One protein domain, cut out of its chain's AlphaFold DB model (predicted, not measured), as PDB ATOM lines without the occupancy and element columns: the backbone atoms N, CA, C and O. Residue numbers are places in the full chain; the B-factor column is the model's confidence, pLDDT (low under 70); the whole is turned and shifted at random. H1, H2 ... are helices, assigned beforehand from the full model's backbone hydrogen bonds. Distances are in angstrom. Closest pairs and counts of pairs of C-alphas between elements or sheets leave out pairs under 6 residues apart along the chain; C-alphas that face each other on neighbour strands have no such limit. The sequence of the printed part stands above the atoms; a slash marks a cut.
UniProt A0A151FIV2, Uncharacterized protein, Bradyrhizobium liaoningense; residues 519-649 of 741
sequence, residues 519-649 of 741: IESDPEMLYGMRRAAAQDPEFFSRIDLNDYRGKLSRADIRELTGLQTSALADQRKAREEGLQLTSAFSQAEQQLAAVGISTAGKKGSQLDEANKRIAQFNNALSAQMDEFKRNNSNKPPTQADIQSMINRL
ATOM      1  N   ILE A 519      55.292 117.338  74.271       76.50
ATOM      2  CA  ILE A 519      56.587 117.962  74.541       76.50
ATOM      3  C   ILE A 519      56.688 118.145  76.050       76.50
ATOM      4  O   ILE A 519      55.989 118.980  76.625       76.50
ATOM      5  N   GLU A 520      57.550 117.357  76.682       79.38
ATOM      6  CA  GLU A 520      57.939 117.574  78.069       79.38
ATOM      7  C   GLU A 520      58.847 118.801  78.153       79.38
ATOM      8  O   GLU A 520      59.785 118.955  77.368       79.38
ATOM      9  N   SER A 521      58.563 119.682  79.110       82.69
ATOM     10  CA  SER A 521      59.399 120.856  79.330       82.69
ATOM     11  C   SER A 521      60.778 120.459  79.825       82.69
ATOM     12  O   SER A 521      60.911 119.734  80.813       82.69
ATOM     13  N   ASP A 522      61.807 121.009  79.187       83.19
ATOM     14  CA  ASP A 522      63.159 121.002  79.714       83.19
ATOM     15  C   ASP A 522      63.147 121.688  81.096       83.19
ATOM     16  O   ASP A 522      62.795 122.873  81.194       83.19
ATOM     17  N   PRO A 523      63.490 120.961  82.178       79.19
ATOM     18  CA  PRO A 523      63.357 121.492  83.526       79.19
ATOM     19  C   PRO A 523      64.213 122.735  83.768       79.19
ATOM     20  O   PRO A 523      63.764 123.647  84.464       79.19
ATOM     21  N   GLU A 524      65.418 122.788  83.200       81.44
ATOM     22  CA  GLU A 524      66.355 123.896  83.385       81.44
ATOM     23  C   GLU A 524      65.898 125.130  82.612       81.44
ATOM     24  O   GLU A 524      65.916 126.233  83.161       81.44
ATOM     25  N   MET A 525      65.412 124.946  81.381       81.94
ATOM     26  CA  MET A 525      64.846 126.031  80.580       81.94
ATOM     27  C   MET A 525      63.624 126.650  81.263       81.94
ATOM     28  O   MET A 525      63.558 127.867  81.430       81.94
ATOM     29  N   LEU A 526      62.668 125.825  81.698       84.19
ATOM     30  CA  LEU A 526      61.453 126.300  82.363       84.19
ATOM     31  C   LEU A 526      61.770 127.023  83.678       84.19
ATOM     32  O   LEU A 526      61.244 128.108  83.938       84.19
ATOM     33  N   TYR A 527      62.675 126.455  84.479       79.56
ATOM     34  CA  TYR A 527      63.149 127.081  85.710       79.56
ATOM     35  C   TYR A 527      63.830 128.429  85.428       79.56
ATOM     36  O   TYR A 527      63.528 129.427  86.086       79.56
ATOM     37  N   GLY A 528      64.703 128.482  84.418       80.56
ATOM     38  CA  GLY A 528      65.373 129.701  83.974       80.56
ATOM     39  C   GLY A 528      64.389 130.789  83.539       80.56
ATOM     40  O   GLY A 528      64.531 131.934  83.960       80.56
ATOM     41  N   MET A 529      63.352 130.431  82.776       82.69
ATOM     42  CA  MET A 529      62.308 131.357  82.320       82.69
ATOM     43  C   MET A 529      61.465 131.906  83.476       82.69
ATOM     44  O   MET A 529      61.265 133.115  83.566       82.69
ATOM     45  N   ARG A 530      61.033 131.052  84.416       82.19
ATOM     46  CA  ARG A 530      60.314 131.487  85.631       82.19
ATOM     47  C   ARG A 530      61.172 132.407  86.498       82.19
ATOM     48  O   ARG A 530      60.697 133.420  87.008       82.19
ATOM     49  N   ARG A 531      62.460 132.087  86.636       80.12
ATOM     50  CA  ARG A 531      63.418 132.927  87.358       80.12
ATOM     51  C   ARG A 531      63.644 134.267  86.653       80.12
ATOM     52  O   ARG A 531      63.699 135.284  87.336       80.12
ATOM     53  N   ALA A 532      63.744 134.288  85.324       78.50
ATOM     54  CA  ALA A 532      63.854 135.521  84.546       78.50
ATOM     55  C   ALA A 532      62.606 136.396  84.719       78.50
ATOM     56  O   ALA A 532      62.740 137.574  85.034       78.50
ATOM     57  N   ALA A 533      61.409 135.808  84.637       80.75
ATOM     58  CA  ALA A 533      60.148 136.499  84.907       80.75
ATOM     59  C   ALA A 533      60.106 137.133  86.306       80.75
ATOM     60  O   ALA A 533      59.528 138.200  86.482       80.75
ATOM     61  N   ALA A 534      60.738 136.487  87.288       76.44
ATOM     62  CA  ALA A 534      60.794 136.949  88.666       76.44
ATOM     63  C   ALA A 534      61.866 138.024  88.932       76.44
ATOM     64  O   ALA A 534      61.639 138.940  89.719       76.44
ATOM     65  N   GLN A 535      63.049 137.891  88.326       75.50
ATOM     66  CA  GLN A 535      64.217 138.736  88.613       75.50
ATOM     67  C   GLN A 535      64.321 139.943  87.680       75.50
ATOM     68  O   GLN A 535      64.735 141.015  88.117       75.50
ATOM     69  N   ASP A 536      63.920 139.784  86.419       75.81
ATOM     70  CA  ASP A 536      63.920 140.836  85.406       75.81
ATOM     71  C   ASP A 536      62.678 140.713  84.494       75.81
ATOM     72  O   ASP A 536      62.759 140.218  83.362       75.81
ATOM     73  N   PRO A 537      61.498 141.157  84.977       78.12
ATOM     74  CA  PRO A 537      60.257 141.067  84.210       78.12
ATOM     75  C   PRO A 537      60.296 141.867  82.901       78.12
ATOM     76  O   PRO A 537      59.604 141.521  81.944       78.12
ATOM     77  N   GLU A 538      61.101 142.935  82.844       74.81
ATOM     78  CA  GLU A 538      61.246 143.761  81.645       74.81
ATOM     79  C   GLU A 538      61.974 142.982  80.551       74.81
ATOM     80  O   GLU A 538      61.462 142.877  79.434       74.81
ATOM     81  N   PHE A 539      63.117 142.375  80.877       74.56
ATOM     82  CA  PHE A 539      63.825 141.491  79.959       74.56
ATOM     83  C   PHE A 539      62.954 140.302  79.539       74.56
ATOM     84  O   PHE A 539      62.818 140.029  78.346       74.56
ATOM     85  N   PHE A 540      62.302 139.640  80.498       78.69
ATOM     86  CA  PHE A 540      61.456 138.475  80.234       78.69
ATOM     87  C   PHE A 540      60.283 138.781  79.288       78.69
ATOM     88  O   PHE A 540      59.963 137.970  78.419       78.69
ATOM     89  N   SER A 541      59.670 139.968  79.392       77.62
ATOM     90  CA  SER A 541      58.572 140.392  78.506       77.62
ATOM     91  C   SER A 541      58.966 140.512  77.026       77.62
ATOM     92  O   SER A 541      58.095 140.499  76.161       77.62
ATOM     93  N   ARG A 542      60.269 140.608  76.726       74.75
ATOM     94  CA  ARG A 542      60.806 140.729  75.358       74.75
ATOM     95  C   ARG A 542      61.191 139.384  74.735       74.75
ATOM     96  O   ARG A 542      61.571 139.355  73.567       74.75
ATOM     97  N   ILE A 543      61.135 138.292  75.496       77.50
ATOM     98  CA  ILE A 543      61.474 136.948  75.014       77.50
ATOM     99  C   ILE A 543      60.325 136.414  74.151       77.50
ATOM    100  O   ILE A 543      59.181 136.365  74.597       77.50
ATOM    101  N   ASP A 544      60.612 135.956  72.933       79.62
ATOM    102  CA  ASP A 544      59.617 135.249  72.121       79.62
ATOM    103  C   ASP A 544      59.499 133.793  72.596       79.62
ATOM    104  O   ASP A 544      60.358 132.956  72.323       79.62
ATOM    105  N   LEU A 545      58.430 133.479  73.334       83.62
ATOM    106  CA  LEU A 545      58.200 132.133  73.872       83.62
ATOM    107  C   LEU A 545      57.961 131.083  72.781       83.62
ATOM    108  O   LEU A 545      58.116 129.887  73.044       83.62
ATOM    109  N   ASN A 546      57.607 131.493  71.558       79.88
ATOM    110  CA  ASN A 546      57.415 130.543  70.471       79.88
ATOM    111  C   ASN A 546      58.728 129.866  70.077       79.88
ATOM    112  O   ASN A 546      58.720 128.673  69.787       79.88
ATOM    113  N   ASP A 547      59.860 130.567  70.191       74.56
ATOM    114  CA  ASP A 547      61.193 130.018  69.917       74.56
ATOM    115  C   ASP A 547      61.550 128.834  70.836       74.56
ATOM    116  O   ASP A 547      62.459 128.059  70.537       74.56
ATOM    117  N   TYR A 548      60.790 128.617  71.911       80.75
ATOM    118  CA  TYR A 548      60.998 127.539  72.874       80.75
ATOM    119  C   TYR A 548      59.950 126.421  72.776       80.75
ATOM    120  O   TYR A 548      59.985 125.493  73.582       80.75
ATOM    121  N   ARG A 549      59.063 126.433  71.768       80.19
ATOM    122  CA  ARG A 549      58.052 125.377  71.542       80.19
ATOM    123  C   ARG A 549      58.636 123.975  71.384       80.19
ATOM    124  O   ARG A 549      57.950 123.017  71.704       80.19
ATOM    125  N   GLY A 550      59.887 123.836  70.942       77.44
ATOM    126  CA  GLY A 550      60.586 122.544  70.893       77.44
ATOM    127  C   GLY A 550      61.146 122.048  72.235       77.44
ATOM    128  O   GLY A 550      61.628 120.923  72.296       77.44
ATOM    129  N   LYS A 551      61.123 122.878  73.286       80.56
ATOM    130  CA  LYS A 551      61.718 122.601  74.608       80.56
ATOM    131  C   LYS A 551      60.755 122.819  75.775       80.56
ATOM    132  O   LYS A 551      61.105 122.484  76.899       80.56
ATOM    133  N   LEU A 552      59.595 123.422  75.539       83.19
ATOM    134  CA  LEU A 552      58.598 123.741  76.553       83.19
ATOM    135  C   LEU A 552      57.238 123.191  76.134       83.19
ATOM    136  O   LEU A 552      56.826 123.311  74.978       83.19
ATOM    137  N   SER A 553      56.526 122.615  77.099       85.75
ATOM    138  CA  SER A 553      55.174 122.108  76.913       85.75
ATOM    139  C   SER A 553      54.207 123.246  76.576       85.75
ATOM    140  O   SER A 553      54.388 124.403  76.966       85.75
ATOM    141  N   ARG A 554      53.104 122.919  75.892       82.81
ATOM    142  CA  ARG A 554      52.043 123.901  75.593       82.81
ATOM    143  C   ARG A 554      51.443 124.520  76.859       82.81
ATOM    144  O   ARG A 554      51.012 125.671  76.825       82.81
ATOM    145  N   ALA A 555      51.377 123.752  77.947       84.06
ATOM    146  CA  ALA A 555      50.864 124.228  79.224       84.06
ATOM    147  C   ALA A 555      51.813 125.263  79.845       84.06
ATOM    148  O   ALA A 555      51.363 126.342  80.223       84.06
ATOM    149  N   ASP A 556      53.115 124.974  79.853       86.25
ATOM    150  CA  ASP A 556      54.126 125.869  80.419       86.25
ATOM    151  C   ASP A 556      54.308 127.134  79.573       86.25
ATOM    152  O   ASP A 556      54.426 128.225  80.118       86.25
ATOM    153  N   ILE A 557      54.236 127.042  78.241       86.81
ATOM    154  CA  ILE A 557      54.251 128.238  77.381       86.81
ATOM    155  C   ILE A 557      53.074 129.155  77.711       86.81
ATOM    156  O   ILE A 557      53.257 130.364  77.820       86.81
ATOM    157  N   ARG A 558      51.875 128.595  77.919       86.12
ATOM    158  CA  ARG A 558      50.691 129.378  78.302       86.12
ATOM    159  C   ARG A 558      50.871 130.048  79.664       86.12
ATOM    160  O   ARG A 558      50.484 131.203  79.817       86.12
ATOM    161  N   GLU A 559      51.452 129.344  80.632       86.56
ATOM    162  CA  GLU A 559      51.800 129.913  81.938       86.56
ATOM    163  C   GLU A 559      52.780 131.083  81.785       86.56
ATOM    164  O   GLU A 559      52.499 132.190  82.245       86.56
ATOM    165  N   LEU A 560      53.887 130.871  81.066       86.88
ATOM    166  CA  LEU A 560      54.906 131.889  80.810       86.88
ATOM    167  C   LEU A 560      54.328 133.097  80.050       86.88
ATOM    168  O   LEU A 560      54.660 134.233  80.379       86.88
ATOM    169  N   THR A 561      53.413 132.890  79.097       88.00
ATOM    170  CA  THR A 561      52.687 133.984  78.422       88.00
ATOM    171  C   THR A 561      51.817 134.774  79.405       88.00
ATOM    172  O   THR A 561      51.738 136.002  79.325       88.00
ATOM    173  N   GLY A 562      51.186 134.098  80.370       85.44
ATOM    174  CA  GLY A 562      50.464 134.752  81.460       85.44
ATOM    175  C   GLY A 562      51.379 135.635  82.311       85.44
ATOM    176  O   GLY A 562      51.029 136.780  82.601       85.44
ATOM    177  N   LEU A 563      52.583 135.149  82.634       84.25
ATOM    178  CA  LEU A 563      53.602 135.927  83.345       84.25
ATOM    179  C   LEU A 563      54.072 137.143  82.528       84.25
ATOM    180  O   LEU A 563      54.166 138.236  83.083       84.25
ATOM    181  N   GLN A 564      54.291 137.001  81.214       85.31
ATOM    182  CA  GLN A 564      54.627 138.133  80.334       85.31
ATOM    183  C   GLN A 564      53.508 139.180  80.301       85.31
ATOM    184  O   GLN A 564      53.771 140.375  80.410       85.31
ATOM    185  N   THR A 565      52.254 138.732  80.209       85.81
ATOM    186  CA  THR A 565      51.079 139.618  80.214       85.81
ATOM    187  C   THR A 565      50.975 140.385  81.536       85.81
ATOM    188  O   THR A 565      50.729 141.590  81.526       85.81
ATOM    189  N   SER A 566      51.222 139.718  82.670       82.00
ATOM    190  CA  SER A 566      51.270 140.362  83.990       82.00
ATOM    191  C   SER A 566      52.398 141.397  84.074       82.00
ATOM    192  O   SER A 566      52.166 142.527  84.499       82.00
ATOM    193  N   ALA A 567      53.595 141.057  83.586       81.19
ATOM    194  CA  ALA A 567      54.753 141.953  83.571       81.19
ATOM    195  C   ALA A 567      54.538 143.213  82.716       81.19
ATOM    196  O   ALA A 567      54.990 144.293  83.096       81.19
ATOM    197  N   LEU A 568      53.832 143.091  81.585       83.69
ATOM    198  CA  LEU A 568      53.464 144.223  80.729       83.69
ATOM    199  C   LEU A 568      52.371 145.105  81.354       83.69
ATOM    200  O   LEU A 568      52.352 146.309  81.108       83.69
ATOM    201  N   ALA A 569      51.471 144.521  82.152       87.06
ATOM    202  CA  ALA A 569      50.372 145.237  82.793       87.06
ATOM    203  C   ALA A 569      50.795 145.965  84.083       87.06
ATOM    204  O   ALA A 569      50.416 147.117  84.287       87.06
ATOM    205  N   ASP A 570      51.568 145.311  84.957       84.00
ATOM    206  CA  ASP A 570      52.047 145.880  86.220       84.00
ATOM    207  C   ASP A 570      53.420 145.307  86.612       84.00
ATOM    208  O   ASP A 570      53.548 144.263  87.260       84.00
ATOM    209  N   GLN A 571      54.474 146.045  86.256       77.12
ATOM    210  CA  GLN A 571      55.851 145.661  86.566       77.12
ATOM    211  C   GLN A 571      56.142 145.581  88.070       77.12
ATOM    212  O   GLN A 571      57.009 144.805  88.473       77.12
ATOM    213  N   ARG A 572      55.463 146.373  88.915       80.31
ATOM    214  CA  ARG A 572      55.696 146.332  90.368       80.31
ATOM    215  C   ARG A 572      55.157 145.034  90.938       80.31
ATOM    216  O   ARG A 572      55.896 144.320  91.608       80.31
ATOM    217  N   LYS A 573      53.923 144.693  90.576       81.31
ATOM    218  CA  LYS A 573      53.296 143.434  90.972       81.31
ATOM    219  C   LYS A 573      54.090 142.220  90.482       81.31
ATOM    220  O   LYS A 573      54.331 141.302  91.260       81.31
ATOM    221  N   ALA A 574      54.570 142.237  89.236       77.31
ATOM    222  CA  ALA A 574      55.399 141.157  88.696       77.31
ATOM    223  C   ALA A 574      56.718 140.970  89.474       77.31
ATOM    224  O   ALA A 574      57.117 139.839  89.748       77.31
ATOM    225  N   ARG A 575      57.374 142.064  89.897       77.25
ATOM    226  CA  ARG A 575      58.567 141.993  90.764       77.25
ATOM    227  C   ARG A 575      58.234 141.484  92.164       77.25
ATOM    228  O   ARG A 575      58.994 140.690  92.705       77.25
ATOM    229  N   GLU A 576      57.124 141.917  92.754       79.06
ATOM    230  CA  GLU A 576      56.682 141.451  94.076       79.06
ATOM    231  C   GLU A 576      56.396 139.942  94.084       79.06
ATOM    232  O   GLU A 576      56.888 139.221  94.953       79.06
ATOM    233  N   GLU A 577      55.672 139.443  93.079       76.00
ATOM    234  CA  GLU A 577      55.422 138.008  92.890       76.00
ATOM    235  C   GLU A 577      56.732 137.243  92.616       76.00
ATOM    236  O   GLU A 577      56.954 136.151  93.150       76.00
ATOM    237  N   GLY A 578      57.652 137.849  91.860       75.81
ATOM    238  CA  GLY A 578      58.985 137.313  91.602       75.81
ATOM    239  C   GLY A 578      59.878 137.197  92.842       75.81
ATOM    240  O   GLY A 578      60.589 136.201  93.018       75.81
ATOM    241  N   LEU A 579      59.825 138.176  93.747       78.62
ATOM    242  CA  LEU A 579      60.551 138.146  95.021       78.62
ATOM    243  C   LEU A 579      60.080 136.989  95.909       78.62
ATOM    244  O   LEU A 579      60.897 136.321  96.542       78.62
ATOM    245  N   GLN A 580      58.780 136.695  95.916       81.19
ATOM    246  CA  GLN A 580      58.251 135.549  96.657       81.19
ATOM    247  C   GLN A 580      58.745 134.222  96.073       81.19
ATOM    248  O   GLN A 580      59.227 133.372  96.823       81.19
ATOM    249  N   LEU A 581      58.708 134.065  94.748       82.44
ATOM    250  CA  LEU A 581      59.186 132.855  94.073       82.44
ATOM    251  C   LEU A 581      60.692 132.627  94.283       82.44
ATOM    252  O   LEU A 581      61.125 131.528  94.623       82.44
ATOM    253  N   THR A 582      61.499 133.680  94.147       82.25
ATOM    254  CA  THR A 582      62.951 133.605  94.387       82.25
ATOM    255  C   THR A 582      63.289 133.325  95.851       82.25
ATOM    256  O   THR A 582      64.215 132.557  96.115       82.25
ATOM    257  N   SER A 583      62.514 133.863  96.802       85.88
ATOM    258  CA  SER A 583      62.665 133.532  98.225       85.88
ATOM    259  C   SER A 583      62.365 132.055  98.507       85.88
ATOM    260  O   SER A 583      63.140 131.398  99.202       85.88
ATOM    261  N   ALA A 584      61.316 131.502  97.885       88.12
ATOM    262  CA  ALA A 584      60.950 130.096  98.008       88.12
ATOM    263  C   ALA A 584      62.036 129.171  97.438       88.12
ATOM    264  O   ALA A 584      62.389 128.175  98.066       88.12
ATOM    265  N   PHE A 585      62.623 129.521  96.287       88.62
ATOM    266  CA  PHE A 585      63.733 128.762  95.698       88.62
ATOM    267  C   PHE A 585      64.998 128.801  96.560       88.62
ATOM    268  O   PHE A 585      65.666 127.782  96.704       88.62
ATOM    269  N   SER A 586      65.310 129.943  97.180       88.38
ATOM    270  CA  SER A 586      66.453 130.043  98.094       88.38
ATOM    271  C   SER A 586      66.250 129.202  99.362       88.38
ATOM    272  O   SER A 586      67.160 128.493  99.793       88.38
ATOM    273  N   GLN A 587      65.039 129.210  99.926       87.25
ATOM    274  CA  GLN A 587      64.675 128.351 101.056       87.25
ATOM    275  C   GLN A 587      64.741 126.862 100.682       87.25
ATOM    276  O   GLN A 587      65.263 126.048 101.447       87.25
ATOM    277  N   ALA A 588      64.256 126.507  99.491       88.94
ATOM    278  CA  ALA A 588      64.332 125.158  98.950       88.94
ATOM    279  C   ALA A 588      65.772 124.671  98.778       88.94
ATOM    280  O   ALA A 588      66.072 123.538  99.141       88.94
ATOM    281  N   GLU A 589      66.673 125.515  98.272       86.75
ATOM    282  CA  GLU A 589      68.079 125.171  98.046       86.75
ATOM    283  C   GLU A 589      68.781 124.719  99.337       86.75
ATOM    284  O   GLU A 589      69.503 123.718  99.334       86.75
ATOM    285  N   GLN A 590      68.503 125.381 100.467       84.25
ATOM    286  CA  GLN A 590      69.037 124.988 101.778       84.25
ATOM    287  C   GLN A 590      68.564 123.587 102.201       84.25
ATOM    288  O   GLN A 590      69.352 122.787 102.710       84.25
ATOM    289  N   GLN A 591      67.289 123.269 101.968       83.00
ATOM    290  CA  GLN A 591      66.695 121.977 102.328       83.00
ATOM    291  C   GLN A 591      67.119 120.857 101.370       83.00
ATOM    292  O   GLN A 591      67.407 119.740 101.802       83.00
ATOM    293  N   LEU A 592      67.235 121.165 100.077       85.25
ATOM    294  CA  LEU A 592      67.776 120.267  99.061       85.25
ATOM    295  C   LEU A 592      69.214 119.862  99.400       85.25
ATOM    296  O   LEU A 592      69.537 118.671  99.397       85.25
ATOM    297  N   ALA A 593      70.055 120.825  99.788       82.75
ATOM    298  CA  ALA A 593      71.419 120.547 100.218       82.75
ATOM    299  C   ALA A 593      71.462 119.628 101.452       82.75
ATOM    300  O   ALA A 593      72.276 118.702 101.490       82.75
ATOM    301  N   ALA A 594      70.554 119.819 102.417       77.62
ATOM    302  CA  ALA A 594      70.460 118.989 103.622       77.62
ATOM    303  C   ALA A 594      70.116 117.518 103.326       77.62
ATOM    304  O   ALA A 594      70.555 116.623 104.051       77.62
ATOM    305  N   VAL A 595      69.384 117.244 102.239       75.69
ATOM    306  CA  VAL A 595      69.075 115.874 101.789       75.69
ATOM    307  C   VAL A 595      70.061 115.327 100.746       75.69
ATOM    308  O   VAL A 595      69.866 114.222 100.237       75.69
ATOM    309  N   GLY A 596      71.142 116.060 100.456       76.75
ATOM    310  CA  GLY A 596      72.207 115.649  99.536       76.75
ATOM    311  C   GLY A 596      71.981 116.026  98.066       76.75
ATOM    312  O   GLY A 596      72.726 115.573  97.193       76.75
ATOM    313  N   ILE A 597      70.982 116.860  97.768       82.81
ATOM    314  CA  ILE A 597      70.724 117.404  96.432       82.81
ATOM    315  C   ILE A 597      71.380 118.788  96.341       82.81
ATOM    316  O   ILE A 597      70.792 119.803  96.692       82.81
ATOM    317  N   SER A 598      72.633 118.831  95.889       84.50
ATOM    318  CA  SER A 598      73.378 120.078  95.676       84.50
ATOM    319  C   SER A 598      74.318 119.992  94.472       84.50
ATOM    320  O   SER A 598      74.630 118.900  93.980       84.50
ATOM    321  N   THR A 599      74.775 121.154  94.004       82.81
ATOM    322  CA  THR A 599      75.803 121.312  92.958       82.81
ATOM    323  C   THR A 599      77.225 121.355  93.527       82.81
ATOM    324  O   THR A 599      78.201 121.222  92.788       82.81
ATOM    325  N   ALA A 600      77.359 121.524  94.847       83.50
ATOM    326  CA  ALA A 600      78.636 121.721  95.519       83.50
ATOM    327  C   ALA A 600      79.594 120.542  95.279       83.50
ATOM    328  O   ALA A 600      79.265 119.385  95.538       83.50
ATOM    329  N   GLY A 601      80.797 120.844  94.784       78.81
ATOM    330  CA  GLY A 601      81.852 119.854  94.541       78.81
ATOM    331  C   GLY A 601      81.667 118.969  93.298       78.81
ATOM    332  O   GLY A 601      82.535 118.136  93.042       78.81
ATOM    333  N   LYS A 602      80.597 119.145  92.508       81.50
ATOM    334  CA  LYS A 602      80.323 118.356  91.290       81.50
ATOM    335  C   LYS A 602      80.881 119.033  90.030       81.50
ATOM    336  O   LYS A 602      80.988 120.255  89.971       81.50
ATOM    337  N   LYS A 603      81.252 118.241  89.016       80.19
ATOM    338  CA  LYS A 603      81.775 118.710  87.714       80.19
ATOM    339  C   LYS A 603      81.270 117.831  86.567       80.19
ATOM    340  O   LYS A 603      80.953 116.663  86.788       80.19
ATOM    341  N   GLY A 604      81.267 118.372  85.347       80.25
ATOM    342  CA  GLY A 604      80.850 117.643  84.142       80.25
ATOM    343  C   GLY A 604      79.424 117.102  84.266       80.25
ATOM    344  O   GLY A 604      78.573 117.759  84.860       80.25
ATOM    345  N   SER A 605      79.189 115.872  83.806       76.44
ATOM    346  CA  SER A 605      77.853 115.255  83.806       76.44
ATOM    347  C   SER A 605      77.181 115.196  85.185       76.44
ATOM    348  O   SER A 605      75.966 115.325  85.279       76.44
ATOM    349  N   GLN A 606      77.948 115.063  86.274       76.38
ATOM    350  CA  GLN A 606      77.395 115.061  87.636       76.38
ATOM    351  C   GLN A 606      76.847 116.432  88.053       76.38
ATOM    352  O   GLN A 606      75.930 116.506  88.873       76.38
ATOM    353  N   LEU A 607      77.433 117.517  87.535       77.94
ATOM    354  CA  LEU A 607      76.936 118.874  87.758       77.94
ATOM    355  C   LEU A 607      75.647 119.101  86.963       77.94
ATOM    356  O   LEU A 607      74.682 119.604  87.530       77.94
ATOM    357  N   ASP A 608      75.615 118.655  85.706       74.75
ATOM    358  CA  ASP A 608      74.440 118.764  84.833       74.75
ATOM    359  C   ASP A 608      73.243 117.993  85.419       74.75
ATOM    360  O   ASP A 608      72.146 118.531  85.556       74.75
ATOM    361  N   GLU A 609      73.459 116.761  85.892       80.06
ATOM    362  CA  GLU A 609      72.424 115.967  86.569       80.06
ATOM    363  C   GLU A 609      71.912 116.631  87.858       80.06
ATOM    364  O   GLU A 609      70.713 116.602  88.147       80.06
ATOM    365  N   ALA A 610      72.805 117.256  88.636       81.12
ATOM    366  CA  ALA A 610      72.422 117.975  89.847       81.12
ATOM    367  C   ALA A 610      71.598 119.233  89.534       81.12
ATOM    368  O   ALA A 610      70.578 119.459  90.187       81.12
ATOM    369  N   ASN A 611      72.004 120.013  88.528       80.56
ATOM    370  CA  ASN A 611      71.275 121.194  88.060       80.56
ATOM    371  C   ASN A 611      69.872 120.820  87.583       80.56
ATOM    372  O   ASN A 611      68.891 121.410  88.042       80.56
ATOM    373  N   LYS A 612      69.761 119.776  86.755       84.12
ATOM    374  CA  LYS A 612      68.477 119.274  86.263       84.12
ATOM    375  C   LYS A 612      67.551 118.845  87.397       84.12
ATOM    376  O   LYS A 612      66.372 119.196  87.393       84.12
ATOM    377  N   ARG A 613      68.072 118.132  88.400       84.75
ATOM    378  CA  ARG A 613      67.276 117.662  89.544       84.75
ATOM    379  C   ARG A 613      66.822 118.805  90.462       84.75
ATOM    380  O   ARG A 613      65.687 118.795  90.934       84.75
ATOM    381  N   ILE A 614      67.665 119.819  90.670       86.94
ATOM    382  CA  ILE A 614      67.291 121.047  91.396       86.94
ATOM    383  C   ILE A 614      66.216 121.822  90.624       86.94
ATOM    384  O   ILE A 614      65.235 122.274  91.215       86.94
ATOM    385  N   ALA A 615      66.354 121.938  89.302       85.62
ATOM    386  CA  ALA A 615      65.365 122.590  88.452       85.62
ATOM    387  C   ALA A 615      64.010 121.859  88.483       85.62
ATOM    388  O   ALA A 615      62.970 122.501  88.622       85.62
ATOM    389  N   GLN A 616      64.009 120.521  88.447       87.00
ATOM    390  CA  GLN A 616      62.802 119.700  88.618       87.00
ATOM    391  C   GLN A 616      62.103 119.971  89.954       87.00
ATOM    392  O   GLN A 616      60.892 120.200  89.968       87.00
ATOM    393  N   PHE A 617      62.854 120.003  91.058       91.25
ATOM    394  CA  PHE A 617      62.298 120.341  92.368       91.25
ATOM    395  C   PHE A 617      61.661 121.734  92.370       91.25
ATOM    396  O   PHE A 617      60.511 121.894  92.776       91.25
ATOM    397  N   ASN A 618      62.392 122.745  91.893       90.56
ATOM    398  CA  ASN A 618      61.916 124.127  91.897       90.56
ATOM    399  C   ASN A 618      60.680 124.312  91.005       90.56
ATOM    400  O   ASN A 618      59.761 125.041  91.373       90.56
ATOM    401  N   ASN A 619      60.602 123.607  89.875       88.75
ATOM    402  CA  ASN A 619      59.406 123.600  89.036       88.75
ATOM    403  C   ASN A 619      58.206 122.961  89.754       88.75
ATOM    404  O   ASN A 619      57.105 123.505  89.685       88.75
ATOM    405  N   ALA A 620      58.411 121.859  90.483       89.12
ATOM    406  CA  ALA A 620      57.358 121.231  91.281       89.12
ATOM    407  C   ALA A 620      56.895 122.125  92.447       89.12
ATOM    408  O   ALA A 620      55.698 122.202  92.730       89.12
ATOM    409  N   LEU A 621      57.821 122.842  93.090       90.69
ATOM    410  CA  LEU A 621      57.506 123.826  94.127       90.69
ATOM    411  C   LEU A 621      56.691 124.989  93.562       90.69
ATOM    412  O   LEU A 621      55.656 125.330  94.127       90.69
ATOM    413  N   SER A 622      57.105 125.542  92.419       88.00
ATOM    414  CA  SER A 622      56.354 126.595  91.725       88.00
ATOM    415  C   SER A 622      54.922 126.147  91.423       88.00
ATOM    416  O   SER A 622      53.974 126.868  91.728       88.00
ATOM    417  N   ALA A 623      54.748 124.921  90.917       87.12
ATOM    418  CA  ALA A 623      53.428 124.367  90.630       87.12
ATOM    419  C   ALA A 623      52.543 124.251  91.888       87.12
ATOM    420  O   ALA A 623      51.365 124.609  91.833       87.12
ATOM    421  N   GLN A 624      53.096 123.820  93.032       88.69
ATOM    422  CA  GLN A 624      52.355 123.782  94.302       88.69
ATOM    423  C   GLN A 624      51.987 125.179  94.812       88.69
ATOM    424  O   GLN A 624      50.882 125.380  95.317       88.69
ATOM    425  N   MET A 625      52.878 126.162  94.654       89.00
ATOM    426  CA  MET A 625      52.586 127.553  95.006       89.00
ATOM    427  C   MET A 625      51.456 128.126  94.137       89.00
ATOM    428  O   MET A 625      50.586 128.839  94.639       89.00
ATOM    429  N   ASP A 626      51.426 127.795  92.845       85.19
ATOM    430  CA  ASP A 626      50.360 128.212  91.931       85.19
ATOM    431  C   ASP A 626      49.024 127.523  92.214       85.19
ATOM    432  O   ASP A 626      47.969 128.154  92.129       85.19
ATOM    433  N   GLU A 627      49.047 126.238  92.561       86.38
ATOM    434  CA  GLU A 627      47.863 125.508  93.015       86.38
ATOM    435  C   GLU A 627      47.317 126.095  94.324       86.38
ATOM    436  O   GLU A 627      46.117 126.348  94.442       86.38
ATOM    437  N   PHE A 628      48.196 126.409  95.277       89.06
ATOM    438  CA  PHE A 628      47.814 127.076  96.518       89.06
ATOM    439  C   PHE A 628      47.130 128.415  96.246       89.06
ATOM    440  O   PHE A 628      46.045 128.653  96.774       89.06
ATOM    441  N   LYS A 629      47.712 129.267  95.391       86.25
ATOM    442  CA  LYS A 629      47.112 130.558  95.014       86.25
ATOM    443  C   LYS A 629      45.718 130.368  94.416       86.25
ATOM    444  O   LYS A 629      44.780 131.041  94.847       86.25
ATOM    445  N   ARG A 630      45.563 129.421  93.482       85.81
ATOM    446  CA  ARG A 630      44.268 129.091  92.858       85.81
ATOM    447  C   ARG A 630      43.216 128.680  93.888       85.81
ATOM    448  O   ARG A 630      42.074 129.121  93.798       85.81
ATOM    449  N   ASN A 631      43.613 127.911  94.897       89.00
ATOM    450  CA  ASN A 631      42.712 127.427  95.942       89.00
ATOM    451  C   ASN A 631      42.454 128.456  97.062       89.00
ATOM    452  O   ASN A 631      41.515 128.288  97.834       89.00
ATOM    453  N   ASN A 632      43.240 129.537  97.145       89.50
ATOM    454  CA  ASN A 632      43.198 130.510  98.243       89.50
ATOM    455  C   ASN A 632      42.938 131.949  97.765       89.50
ATOM    456  O   ASN A 632      43.570 132.897  98.228       89.50
ATOM    457  N   SER A 633      41.978 132.141  96.851       86.88
ATOM    458  CA  SER A 633      41.565 133.475  96.361       86.88
ATOM    459  C   SER A 633      42.729 134.321  95.817       86.88
ATOM    460  O   SER A 633      42.785 135.527  96.050       86.88
ATOM    461  N   ASN A 634      43.683 133.687  95.128       82.00
ATOM    462  CA  ASN A 634      44.915 134.298  94.613       82.00
ATOM    463  C   ASN A 634      45.835 134.914  95.681       82.00
ATOM    464  O   ASN A 634      46.729 135.691  95.343       82.00
ATOM    465  N   LYS A 635      45.662 134.569  96.963       85.56
ATOM    466  CA  LYS A 635      46.600 134.976  98.013       85.56
ATOM    467  C   LYS A 635      47.891 134.154  97.909       85.56
ATOM    468  O   LYS A 635      47.808 132.931  97.767       85.56
ATOM    469  N   PRO A 636      49.070 134.792  97.993       84.19
ATOM    470  CA  PRO A 636      50.335 134.075  97.948       84.19
ATOM    471  C   PRO A 636      50.553 133.218  99.205       84.19
ATOM    472  O   PRO A 636      50.058 133.578 100.278       84.19
ATOM    473  N   PRO A 637      51.297 132.101  99.095       88.44
ATOM    474  CA  PRO A 637      51.637 131.267 100.242       88.44
ATOM    475  C   PRO A 637      52.547 132.017 101.223       88.44
ATOM    476  O   PRO A 637      53.429 132.781 100.825       88.44
ATOM    477  N   THR A 638      52.341 131.794 102.519       89.62
ATOM    478  CA  THR A 638      53.237 132.297 103.568       89.62
ATOM    479  C   THR A 638      54.535 131.485 103.616       89.62
ATOM    480  O   THR A 638      54.643 130.409 103.031       89.62
ATOM    481  N   GLN A 639      55.529 131.956 104.374       85.25
ATOM    482  CA  GLN A 639      56.781 131.215 104.592       85.25
ATOM    483  C   GLN A 639      56.552 129.822 105.210       85.25
ATOM    484  O   GLN A 639      57.258 128.868 104.881       85.25
ATOM    485  N   ALA A 640      55.539 129.681 106.073       81.94
ATOM    486  CA  ALA A 640      55.161 128.393 106.651       81.94
ATOM    487  C   ALA A 640      54.519 127.465 105.605       81.94
ATOM    488  O   ALA A 640      54.824 126.271 105.575       81.94
ATOM    489  N   ASP A 641      53.694 128.018 104.712       87.25
ATOM    490  CA  ASP A 641      53.086 127.266 103.610       87.25
ATOM    491  C   ASP A 641      54.157 126.769 102.630       87.25
ATOM    492  O   ASP A 641      54.168 125.590 102.278       87.25
ATOM    493  N   ILE A 642      55.107 127.634 102.253       88.69
ATOM    494  CA  ILE A 642      56.243 127.284 101.385       88.69
ATOM    495  C   ILE A 642      57.086 126.175 102.026       88.69
ATOM    496  O   ILE A 642      57.418 125.192 101.364       88.69
ATOM    497  N   GLN A 643      57.387 126.274 103.325       83.38
ATOM    498  CA  GLN A 643      58.114 125.222 104.038       83.38
ATOM    499  C   GLN A 643      57.356 123.886 104.020       83.38
ATOM    500  O   GLN A 643      57.970 122.835 103.839       83.38
ATOM    501  N   SER A 644      56.031 123.910 104.181       81.75
ATOM    502  CA  SER A 644      55.189 122.710 104.110       81.75
ATOM    503  C   SER A 644      55.220 122.071 102.717       81.75
ATOM    504  O   SER A 644      55.406 120.858 102.595       81.75
ATOM    505  N   MET A 645      55.145 122.884 101.658       86.62
ATOM    506  CA  MET A 645      55.285 122.433 100.268       86.62
ATOM    507  C   MET A 645      56.655 121.794 100.011       86.62
ATOM    508  O   MET A 645      56.732 120.691  99.469       86.62
ATOM    509  N   ILE A 646      57.739 122.440 100.463       85.69
ATOM    510  CA  ILE A 646      59.105 121.906 100.362       85.69
ATOM    511  C   ILE A 646      59.202 120.552 101.070       85.69
ATOM    512  O   ILE A 646      59.670 119.579 100.478       85.69
ATOM    513  N   ASN A 647      58.709 120.458 102.308       81.31
ATOM    514  CA  ASN A 647      58.734 119.219 103.085       81.31
ATOM    515  C   ASN A 647      57.960 118.097 102.388       81.31
ATOM    516  O   ASN A 647      58.424 116.959 102.352       81.31
ATOM    517  N   ARG A 648      56.801 118.415 101.802       81.94
ATOM    518  CA  ARG A 648      55.993 117.460 101.042       81.94
ATOM    519  C   ARG A 648      56.720 116.963  99.798       81.94
ATOM    520  O   ARG A 648      56.691 115.769  99.521       81.94
ATOM    521  N   LEU A 649      57.366 117.856  99.055       85.81
ATOM    522  CA  LEU A 649      58.134 117.500  97.860       85.81
ATOM    523  C   LEU A 649      59.369 116.655  98.194       85.81
ATOM    524  O   LEU A 649      59.712 115.759  97.425       85.81
TER     525      LEU A 649
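What this domain is: This is residues 519 to 649 of the 741 residues of an uncharacterized protein of Bradyrhizobium liaoningense (UniProt A0A151FIV2). Two long helices, H5 and H6, cross near their middles as an X, with H1 bridging them on one side and H7 on the other. H4 runs side by side with H1, while short H2 packs on H1, H4 and H5, and short H3 on H4. The printed part has 131 residues with seven named helices, H1 to H7 in chain order, and no named strand: all helix. It is compact and rounded, with a radius of gyration of the C-alphas of 14.8 A and spans of 41 by 35 by 24 A.

How they stand to each other: H1, residues 523 to 535, touches H4, residues 554 to 569, at a shallow tilt of 10 degrees, the same way; the closest C-alphas, of Ala 533 and Leu 563, are 6.8 A apart. With residues 531 to 535 alone, H1 touches the hub H5, residues 571 to 594, at a steep tilt of 48 degrees, opposite ways; the closest C-alphas, of Ala 534 and Gly 578, are 3.5 A apart. H5 touches H6, residues 605 to 631, at a steep tilt of 53 degrees, opposite ways, closest at the C-alphas of Phe 585 and Asn 618, 6.3 A. H7, residues 639 to 649, touches H6, closest at the C-alphas of Leu 621 and Met 645, 6.7 A. H1 and H7 are apart. Every O i to N i+4 pair is within hydrogen-bond range in H1, H4, H5, H6, H7 and H2, residues 537 to 541; H3, residues 545 to 548, is too short for one.

Where its parts are: H1 begins at C-alpha 523 (63.357, 121.492, 83.526). H4 is 22.6 A long, H5 34.9 A and H6 39.1 A. H7 ends at C-alpha 649 (58.134, 117.500, 97.860).

The domain as a whole: The farthest C-alphas, of Gly 604 and Ser 633, are 44.1 A apart. The printed part has no cut and no long link. No printed residue has pLDDT under 70.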